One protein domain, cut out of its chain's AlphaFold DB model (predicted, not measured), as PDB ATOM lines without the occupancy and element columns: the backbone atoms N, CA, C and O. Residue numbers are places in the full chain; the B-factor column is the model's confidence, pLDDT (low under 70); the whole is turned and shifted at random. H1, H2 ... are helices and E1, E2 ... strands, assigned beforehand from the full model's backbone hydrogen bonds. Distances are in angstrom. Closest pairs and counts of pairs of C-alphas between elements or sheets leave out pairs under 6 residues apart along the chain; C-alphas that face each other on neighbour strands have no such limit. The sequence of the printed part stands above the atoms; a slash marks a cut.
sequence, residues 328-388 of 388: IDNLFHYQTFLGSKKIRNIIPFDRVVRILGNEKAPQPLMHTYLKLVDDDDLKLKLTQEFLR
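Overview. This is residues 328 to 388 of the 388 residues of the protein "Vps16_C domain-containing protein" of Tetranychus urticae (UniProt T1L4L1). A small strand hairpin, E1 and E2, makes one end of this elongated domain; three helices, H2, H3 and H4, side by side in a triangle, make the other. The 61 printed residues, mostly helix by class, hold four named helices and two antiparallel strands, ordered H1, E1, E2, H2, H3, H4. It is only just compact, close to loose: radius of gyration of the C-alphas 12.2 A, spans 39 by 22 by 17 A.

Arrangement. Look first at the hairpin of E1, residues 333 to 335, and E2, residues 341 to 343, where N 334 and O 342 are 2.9 A apart, within hydrogen-bond range. H1, residues 328 to 332, touches no helix. H2, residues 349 to 358, touches H3, residues 363 to 370, in a helical hairpin at a shallow tilt of 28 degrees; the closest C-alphas, of Val 353 and Tyr 369, are 6.0 A apart. H4, residues 376 to 386, touches H2 the same way at a shallow tilt of 12 degrees, closest at the C-alphas of Gly 357 and Phe 386, 5.5 A. In H1, H2, H3 and H4 every O i to N i+4 pair is within hydrogen-bond range.

Along the chain. Find C-alpha 328, where H1 begins, at (-25.662, -15.276, -34.433). H2 spans 14.1 A, and H4 15.3 A to C-alpha 386 at (-17.308, -13.196, -50.003).

Size, cuts and confidence. The C-alphas farthest apart, of Phe 337 and Arg 388, are 39.2 A apart. The printed part has no cut, its links are tight, and residue 388 alone is under pLDDT 70.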
ATOM      1  N   ILE A 328     -26.863 -14.488 -34.105       94.81
ATOM      2  CA  ILE A 328     -25.662 -15.276 -34.433       94.81
ATOM      3  C   ILE A 328     -24.468 -14.785 -33.613       94.81
ATOM      4  O   ILE A 328     -23.751 -15.603 -33.041       94.81
ATOM      5  N   ASP A 329     -24.260 -13.468 -33.494       92.81
ATOM      6  CA  ASP A 329     -23.143 -12.973 -32.687       92.81
ATOM      7  C   ASP A 329     -23.298 -13.322 -31.201       92.81
ATOM      8  O   ASP A 329     -22.340 -13.747 -30.555       92.81
ATOM      9  N   ASN A 330     -24.515 -13.219 -30.664       92.44
ATOM     10  CA  ASN A 330     -24.814 -13.609 -29.288       92.44
ATOM     11  C   ASN A 330     -24.690 -15.127 -29.059       92.44
ATOM     12  O   ASN A 330     -24.253 -15.527 -27.984       92.44
ATOM     13  N   LEU A 331     -25.007 -15.968 -30.049       93.25
ATOM     14  CA  LEU A 331     -24.879 -17.430 -29.971       93.25
ATOM     15  C   LEU A 331     -23.432 -17.858 -29.687       93.25
ATOM     16  O   LEU A 331     -23.193 -18.721 -28.841       93.25
ATOM     17  N   PHE A 332     -22.459 -17.250 -30.369       93.94
ATOM     18  CA  PHE A 332     -21.046 -17.577 -30.175       93.94
ATOM     19  C   PHE A 332     -20.415 -16.892 -28.967       93.94
ATOM     20  O   PHE A 332     -19.371 -17.347 -28.505       93.94
ATOM     21  N   HIS A 333     -21.014 -15.840 -28.416       91.44
ATOM     22  CA  HIS A 333     -20.410 -15.078 -27.329       91.44
ATOM     23  C   HIS A 333     -21.003 -15.379 -25.950       91.44
ATOM     24  O   HIS A 333     -22.129 -15.830 -25.782       91.44
ATOM     25  N   TYR A 334     -20.211 -15.124 -24.911       86.25
ATOM     26  CA  TYR A 334     -20.660 -15.151 -23.525       86.25
ATOM     27  C   TYR A 334     -19.932 -14.093 -22.704       86.25
ATOM     28  O   TYR A 334     -18.778 -13.755 -22.977       86.25
ATOM     29  N   GLN A 335     -20.604 -13.575 -21.681       83.31
ATOM     30  CA  GLN A 335     -19.956 -12.754 -20.667       83.31
ATOM     31  C   GLN A 335     -19.355 -13.660 -19.592       83.31
ATOM     32  O   GLN A 335     -19.985 -14.605 -19.118       83.31
ATOM     33  N   THR A 336     -18.113 -13.377 -19.220       81.56
ATOM     34  CA  THR A 336     -17.508 -13.923 -18.000       81.56
ATOM     35  C   THR A 336     -17.993 -13.146 -16.776       81.56
ATOM     36  O   THR A 336     -18.467 -12.021 -16.902       81.56
ATOM     37  N   PHE A 337     -17.819 -13.709 -15.576       78.25
ATOM     38  CA  PHE A 337     -18.165 -13.042 -14.310       78.25
ATOM     39  C   PHE A 337     -17.497 -11.658 -14.134       78.25
ATOM     40  O   PHE A 337     -18.065 -10.773 -13.508       78.25
ATOM     41  N   LEU A 338     -16.327 -11.444 -14.748       84.38
ATOM     42  CA  LEU A 338     -15.604 -10.163 -14.777       84.38
ATOM     43  C   LEU A 338     -16.057  -9.224 -15.921       84.38
ATOM     44  O   LEU A 338     -15.341  -8.296 -16.285       84.38
ATOM     45  N   GLY A 339     -17.206  -9.486 -16.549       79.75
ATOM     46  CA  GLY A 339     -17.787  -8.668 -17.620       79.75
ATOM     47  C   GLY A 339     -17.123  -8.798 -18.998       79.75
ATOM     48  O   GLY A 339     -17.655  -8.291 -19.983       79.75
ATOM     49  N   SER A 340     -15.989  -9.498 -19.125       82.38
ATOM     50  CA  SER A 340     -15.315  -9.664 -20.420       82.38
ATOM     51  C   SER A 340     -16.134 -10.560 -21.359       82.38
ATOM     52  O   SER A 340     -16.438 -11.704 -20.998       82.38
ATOM     53  N   LYS A 341     -16.440 -10.065 -22.568       83.75
ATOM     54  CA  LYS A 341     -17.041 -10.833 -23.673       83.75
ATOM     55  C   LYS A 341     -15.993 -11.806 -24.229       83.75
ATOM     56  O   LYS A 341     -14.940 -11.381 -24.695       83.75
ATOM     57  N   LYS A 342     -16.271 -13.108 -24.163       87.56
ATOM     58  CA  LYS A 342     -15.465 -14.192 -24.748       87.56
ATOM     59  C   LYS A 342     -16.267 -14.923 -25.818       87.56
ATOM     60  O   LYS A 342     -17.496 -14.898 -25.786       87.56
ATOM     61  N   ILE A 343     -15.576 -15.590 -26.737       90.75
ATOM     62  CA  ILE A 343     -16.190 -16.398 -27.795       90.75
ATOM     63  C   ILE A 343     -16.085 -17.902 -27.496       90.75
ATOM     64  O   ILE A 343     -15.168 -18.349 -26.802       90.75
ATOM     65  N   ARG A 344     -17.044 -18.682 -27.997       90.81
ATOM     66  CA  ARG A 344     -17.133 -20.142 -27.896       90.81
ATOM     67  C   ARG A 344     -16.763 -20.760 -29.243       90.81
ATOM     68  O   ARG A 344     -17.475 -20.564 -30.223       90.81
ATOM     69  N   ASN A 345     -15.697 -21.552 -29.290       90.50
ATOM     70  CA  ASN A 345     -15.339 -22.331 -30.477       90.50
ATOM     71  C   ASN A 345     -16.039 -23.706 -30.435       90.50
ATOM     72  O   ASN A 345     -15.443 -24.706 -30.043       90.50
ATOM     73  N   ILE A 346     -17.345 -23.731 -30.737       94.69
ATOM     74  CA  ILE A 346     -18.158 -24.969 -30.774       94.69
ATOM     75  C   ILE A 346     -18.138 -25.607 -32.168       94.69
ATOM     76  O   ILE A 346     -18.067 -26.832 -32.299       94.69
ATOM     77  N   ILE A 347     -18.191 -24.774 -33.211       95.62
ATOM     78  CA  ILE A 347     -18.058 -25.174 -34.612       95.62
ATOM     79  C   ILE A 347     -16.964 -24.331 -35.286       95.62
ATOM     80  O   ILE A 347     -16.814 -23.165 -34.920       95.62
ATOM     81  N   PRO A 348     -16.226 -24.880 -36.270       95.12
ATOM     82  CA  PRO A 348     -15.154 -24.157 -36.952       95.12
ATOM     83  C   PRO A 348     -15.625 -22.847 -37.603       95.12
ATOM     84  O   PRO A 348     -16.645 -22.818 -38.304       95.12
ATOM     85  N   PHE A 349     -14.883 -21.760 -37.372       95.75
ATOM     86  CA  PHE A 349     -15.280 -20.415 -37.796       95.75
ATOM     87  C   PHE A 349     -15.250 -20.209 -39.316       95.75
ATOM     88  O   PHE A 349     -16.021 -19.395 -39.819       95.75
ATOM     89  N   ASP A 350     -14.476 -20.993 -40.073       95.31
ATOM     90  CA  ASP A 350     -14.529 -21.008 -41.542       95.31
ATOM     91  C   ASP A 350     -15.939 -21.352 -42.046       95.31
ATOM     92  O   ASP A 350     -16.449 -20.740 -42.988       95.31
ATOM     93  N   ARG A 351     -16.622 -22.280 -41.364       95.62
ATOM     94  CA  ARG A 351     -17.988 -22.667 -41.710       95.62
ATOM     95  C   ARG A 351     -19.002 -21.607 -41.291       95.62
ATOM     96  O   ARG A 351     -19.997 -21.427 -41.990       95.62
ATOM     97  N   VAL A 352     -18.750 -20.890 -40.192       96.25
ATOM     98  CA  VAL A 352     -19.561 -19.728 -39.786       96.25
ATOM     99  C   VAL A 352     -19.448 -18.623 -40.838       96.25
ATOM    100  O   VAL A 352     -20.472 -18.122 -41.294       96.25
ATOM    101  N   VAL A 353     -18.236 -18.316 -41.316       96.75
ATOM    102  CA  VAL A 353     -18.014 -17.363 -42.420       96.75
ATOM    103  C   VAL A 353     -18.746 -17.801 -43.690       96.75
ATOM    104  O   VAL A 353     -19.395 -16.968 -44.311       96.75
ATOM    105  N   ARG A 354     -18.737 -19.094 -44.051       96.88
ATOM    106  CA  ARG A 354     -19.513 -19.607 -45.202       96.88
ATOM    107  C   ARG A 354     -21.023 -19.430 -45.038       96.88
ATOM    108  O   ARG A 354     -21.688 -19.062 -46.000       96.88
ATOM    109  N   ILE A 355     -21.571 -19.668 -43.844       96.69
ATOM    110  CA  ILE A 355     -22.995 -19.417 -43.557       96.69
ATOM    111  C   ILE A 355     -23.316 -17.925 -43.719       96.69
ATOM    112  O   ILE A 355     -24.264 -17.576 -44.417       96.69
ATOM    113  N   LEU A 356     -22.505 -17.053 -43.113       96.62
ATOM    114  CA  LEU A 356     -22.675 -15.602 -43.182       96.62
ATOM    115  C   LEU A 356     -22.560 -15.078 -44.625       96.62
ATOM    116  O   LEU A 356     -23.401 -14.295 -45.057       96.62
ATOM    117  N   GLY A 357     -21.562 -15.529 -45.385       95.75
ATOM    118  CA  GLY A 357     -21.319 -15.100 -46.762       95.75
ATOM    119  C   GLY A 357     -22.412 -15.533 -47.738       95.75
ATOM    120  O   GLY A 357     -22.904 -14.707 -48.506       95.75
ATOM    121  N   ASN A 358     -22.858 -16.791 -47.659       95.38
ATOM    122  CA  ASN A 358     -23.930 -17.318 -48.512       95.38
ATOM    123  C   ASN A 358     -25.255 -16.558 -48.333       95.38
ATOM    124  O   ASN A 358     -25.959 -16.305 -49.308       95.38
ATOM    125  N   GLU A 359     -25.574 -16.161 -47.099       95.81
ATOM    126  CA  GLU A 359     -26.784 -15.399 -46.766       95.81
ATOM    127  C   GLU A 359     -26.540 -13.869 -46.741       95.81
ATOM    128  O   GLU A 359     -27.381 -13.109 -46.264       95.81
ATOM    129  N   LYS A 360     -25.406 -13.400 -47.293       94.75
ATOM    130  CA  LYS A 360     -25.044 -11.979 -47.488       94.75
ATOM    131  C   LYS A 360     -25.050 -11.133 -46.207       94.75
ATOM    132  O   LYS A 360     -25.547 -10.005 -46.189       94.75
ATOM    133  N   ALA A 361     -24.467 -11.663 -45.137       95.75
ATOM    134  CA  ALA A 361     -24.311 -10.962 -43.869       95.75
ATOM    135  C   ALA A 361     -23.523  -9.638 -44.005       95.75
ATOM    136  O   ALA A 361     -22.662  -9.506 -44.882       95.75
ATOM    137  N   PRO A 362     -23.740  -8.661 -43.100       95.62
ATOM    138  CA  PRO A 362     -23.022  -7.393 -43.113       95.62
ATOM    139  C   PRO A 362     -21.501  -7.567 -43.077       95.62
ATOM    140  O   PRO A 362     -20.952  -8.268 -42.222       95.62
ATOM    141  N   GLN A 363     -20.819  -6.832 -43.957       93.19
ATOM    142  CA  GLN A 363     -19.360  -6.805 -44.092       93.19
ATOM    143  C   GLN A 363     -18.600  -6.725 -42.742       93.19
ATOM    144  O   GLN A 363     -17.675  -7.520 -42.562       93.19
ATOM    145  N   PRO A 364     -18.975  -5.881 -41.750       93.69
ATOM    146  CA  PRO A 364     -18.276  -5.824 -40.458       93.69
ATOM    147  C   PRO A 364     -18.368  -7.117 -39.635       93.69
ATOM    148  O   PRO A 364     -17.403  -7.500 -38.969       93.69
ATOM    149  N   LEU A 365     -19.507  -7.815 -39.696       93.62
ATOM    150  CA  LEU A 365     -19.688  -9.092 -39.007       93.62
ATOM    151  C   LEU A 365     -18.842 -10.175 -39.679       93.62
ATOM    152  O   LEU A 365     -18.114 -10.899 -39.005       93.62
ATOM    153  N   MET A 366     -18.860 -10.231 -41.012       93.81
ATOM    154  CA  MET A 366     -18.081 -11.211 -41.767       93.81
ATOM    155  C   MET A 366     -16.569 -11.039 -41.547       93.81
ATOM    156  O   MET A 366     -15.881 -12.019 -41.275       93.81
ATOM    157  N   HIS A 367     -16.064  -9.799 -41.522       93.88
ATOM    158  CA  HIS A 367     -14.680  -9.494 -41.129       93.88
ATOM    159  C   HIS A 367     -14.349  -9.911 -39.684       93.88
ATOM    160  O   HIS A 367     -13.199 -10.239 -39.392       93.88
ATOM    161  N   THR A 368     -15.325  -9.889 -38.773       93.25
ATOM    162  CA  THR A 368     -15.128 -10.297 -37.373       93.25
ATOM    163  C   THR A 368     -14.933 -11.808 -37.272       93.25
ATOM    164  O   THR A 368     -13.957 -12.247 -36.669       93.25
ATOM    165  N   TYR A 369     -15.784 -12.601 -37.932       94.69
ATOM    166  CA  TYR A 369     -15.655 -14.064 -37.944       94.69
ATOM    167  C   TYR A 369     -14.474 -14.562 -38.787       94.69
ATOM    168  O   TYR A 369     -13.834 -15.544 -38.423       94.69
ATOM    169  N   LEU A 370     -14.107 -13.848 -39.854       95.38
ATOM    170  CA  LEU A 370     -12.941 -14.176 -40.674       95.38
ATOM    171  C   LEU A 370     -11.614 -14.093 -39.896       95.38
ATOM    172  O   LEU A 370     -10.729 -14.923 -40.095       95.38
ATOM    173  N   LYS A 371     -11.477 -13.129 -38.975       94.25
ATOM    174  CA  LYS A 371     -10.295 -13.002 -38.100       94.25
ATOM    175  C   LYS A 371     -10.116 -14.178 -37.136       94.25
ATOM    176  O   LYS A 371      -9.038 -14.319 -36.572       94.25
ATOM    177  N   LEU A 372     -11.158 -14.983 -36.940       94.44
ATOM    178  CA  LEU A 372     -11.179 -16.147 -36.052       94.44
ATOM    179  C   LEU A 372     -10.932 -17.467 -36.801       94.44
ATOM    180  O   LEU A 372     -10.989 -18.533 -36.196       94.44
ATOM    181  N   VAL A 373     -10.692 -17.418 -38.114       95.25
ATOM    182  CA  VAL A 373     -10.237 -18.579 -38.886       95.25
ATOM    183  C   VAL A 373      -8.740 -18.750 -38.639       95.25
ATOM    184  O   VAL A 373      -7.970 -17.846 -38.952       95.25
ATOM    185  N   ASP A 374      -8.317 -19.886 -38.087       90.88
ATOM    186  CA  ASP A 374      -6.906 -20.117 -37.737       90.88
ATOM    187  C   ASP A 374      -6.007 -20.297 -38.980       90.88
ATOM    188  O   ASP A 374      -4.873 -19.831 -39.007       90.88
ATOM    189  N   ASP A 375      -6.534 -20.921 -40.038       94.56
ATOM    190  CA  ASP A 375      -5.841 -21.185 -41.307       94.56
ATOM    191  C   ASP A 375      -5.813 -19.924 -42.202       94.56
ATOM    192  O   ASP A 375      -6.861 -19.380 -42.568       94.56
ATOM    193  N   ASP A 376      -4.618 -19.426 -42.536       94.31
ATOM    194  CA  ASP A 376      -4.423 -18.214 -43.345       94.31
ATOM    195  C   ASP A 376      -4.730 -18.398 -44.843       94.31
ATOM    196  O   ASP A 376      -5.266 -17.474 -45.463       94.31
ATOM    197  N   ASP A 377      -4.493 -19.579 -45.419       95.19
ATOM    198  CA  ASP A 377      -4.828 -19.871 -46.821       95.19
ATOM    199  C   ASP A 377      -6.351 -19.972 -46.996       95.19
ATOM    200  O   ASP A 377      -6.939 -19.408 -47.928       95.19
ATOM    201  N   LEU A 378      -7.026 -20.631 -46.050       95.00
ATOM    202  CA  LEU A 378      -8.483 -20.713 -45.998       95.00
ATOM    203  C   LEU A 378      -9.115 -19.337 -45.743       95.00
ATOM    204  O   LEU A 378     -10.108 -18.991 -46.388       95.00
ATOM    205  N   LYS A 379      -8.521 -18.526 -44.859       95.69
ATOM    206  CA  LYS A 379      -8.909 -17.129 -44.603       95.69
ATOM    207  C   LYS A 379      -8.792 -16.278 -45.873       95.69
ATOM    208  O   LYS A 379      -9.747 -15.588 -46.243       95.69
ATOM    209  N   LEU A 380      -7.675 -16.364 -46.599       94.38
ATOM    210  CA  LEU A 380      -7.490 -15.668 -47.874       94.38
ATOM    211  C   LEU A 380      -8.531 -16.113 -48.914       94.38
ATOM    212  O   LEU A 380      -9.150 -15.270 -49.565       94.38
ATOM    213  N   LYS A 381      -8.786 -17.423 -49.029       95.75
ATOM    214  CA  LYS A 381      -9.801 -17.972 -49.939       95.75
ATOM    215  C   LYS A 381     -11.206 -17.447 -49.626       95.75
ATOM    216  O   LYS A 381     -11.884 -16.969 -50.529       95.75
ATOM    217  N   LEU A 382     -11.624 -17.477 -48.358       95.19
ATOM    218  CA  LEU A 382     -12.930 -16.967 -47.913       95.19
ATOM    219  C   LEU A 382     -13.084 -15.456 -48.152       95.19
ATOM    220  O   LEU A 382     -14.161 -14.998 -48.524       95.19
ATOM    221  N   THR A 383     -11.999 -14.690 -47.999       93.75
ATOM    222  CA  THR A 383     -11.966 -13.255 -48.333       93.75
ATOM    223  C   THR A 383     -12.266 -13.033 -49.814       93.75
ATOM    224  O   THR A 383     -13.107 -12.213 -50.166       93.75
ATOM    225  N   GLN A 384     -11.616 -13.796 -50.694       93.44
ATOM    226  CA  GLN A 384     -11.837 -13.705 -52.139       93.44
ATOM    227  C   GLN A 384     -13.226 -14.200 -52.574       93.44
ATOM    228  O   GLN A 384     -13.713 -13.768 -53.616       93.44
ATOM    229  N   GLU A 385     -13.836 -15.101 -51.798       93.88
ATOM    230  CA  GLU A 385     -15.157 -15.690 -52.048       93.88
ATOM    231  C   GLU A 385     -16.307 -14.731 -51.674       93.88
ATOM    232  O   GLU A 385     -17.283 -14.652 -52.415       93.88
ATOM    233  N   PHE A 386     -16.187 -13.973 -50.570       91.81
ATOM    234  CA  PHE A 386     -17.308 -13.196 -50.003       91.81
ATOM    235  C   PHE A 386     -17.050 -11.694 -49.733       91.81
ATOM    236  O   PHE A 386     -17.997 -10.972 -49.418       91.81
ATOM    237  N   LEU A 387     -15.807 -11.201 -49.822       83.50
ATOM    238  CA  LEU A 387     -15.419  -9.819 -49.459       83.50
ATOM    239  C   LEU A 387     -14.823  -9.015 -50.637       83.50
ATOM    240  O   LEU A 387     -13.999  -8.128 -50.416       83.50
ATOM    241  N   ARG A 388     -15.202  -9.340 -51.880       66.88
ATOM    242  CA  ARG A 388     -14.812  -8.597 -53.095       66.88
ATOM    243  C   ARG A 388     -15.829  -7.530 -53.489       66.88
ATOM    244  O   ARG A 388     -17.036  -7.789 -53.304       66.88
TER     245      ARG A 388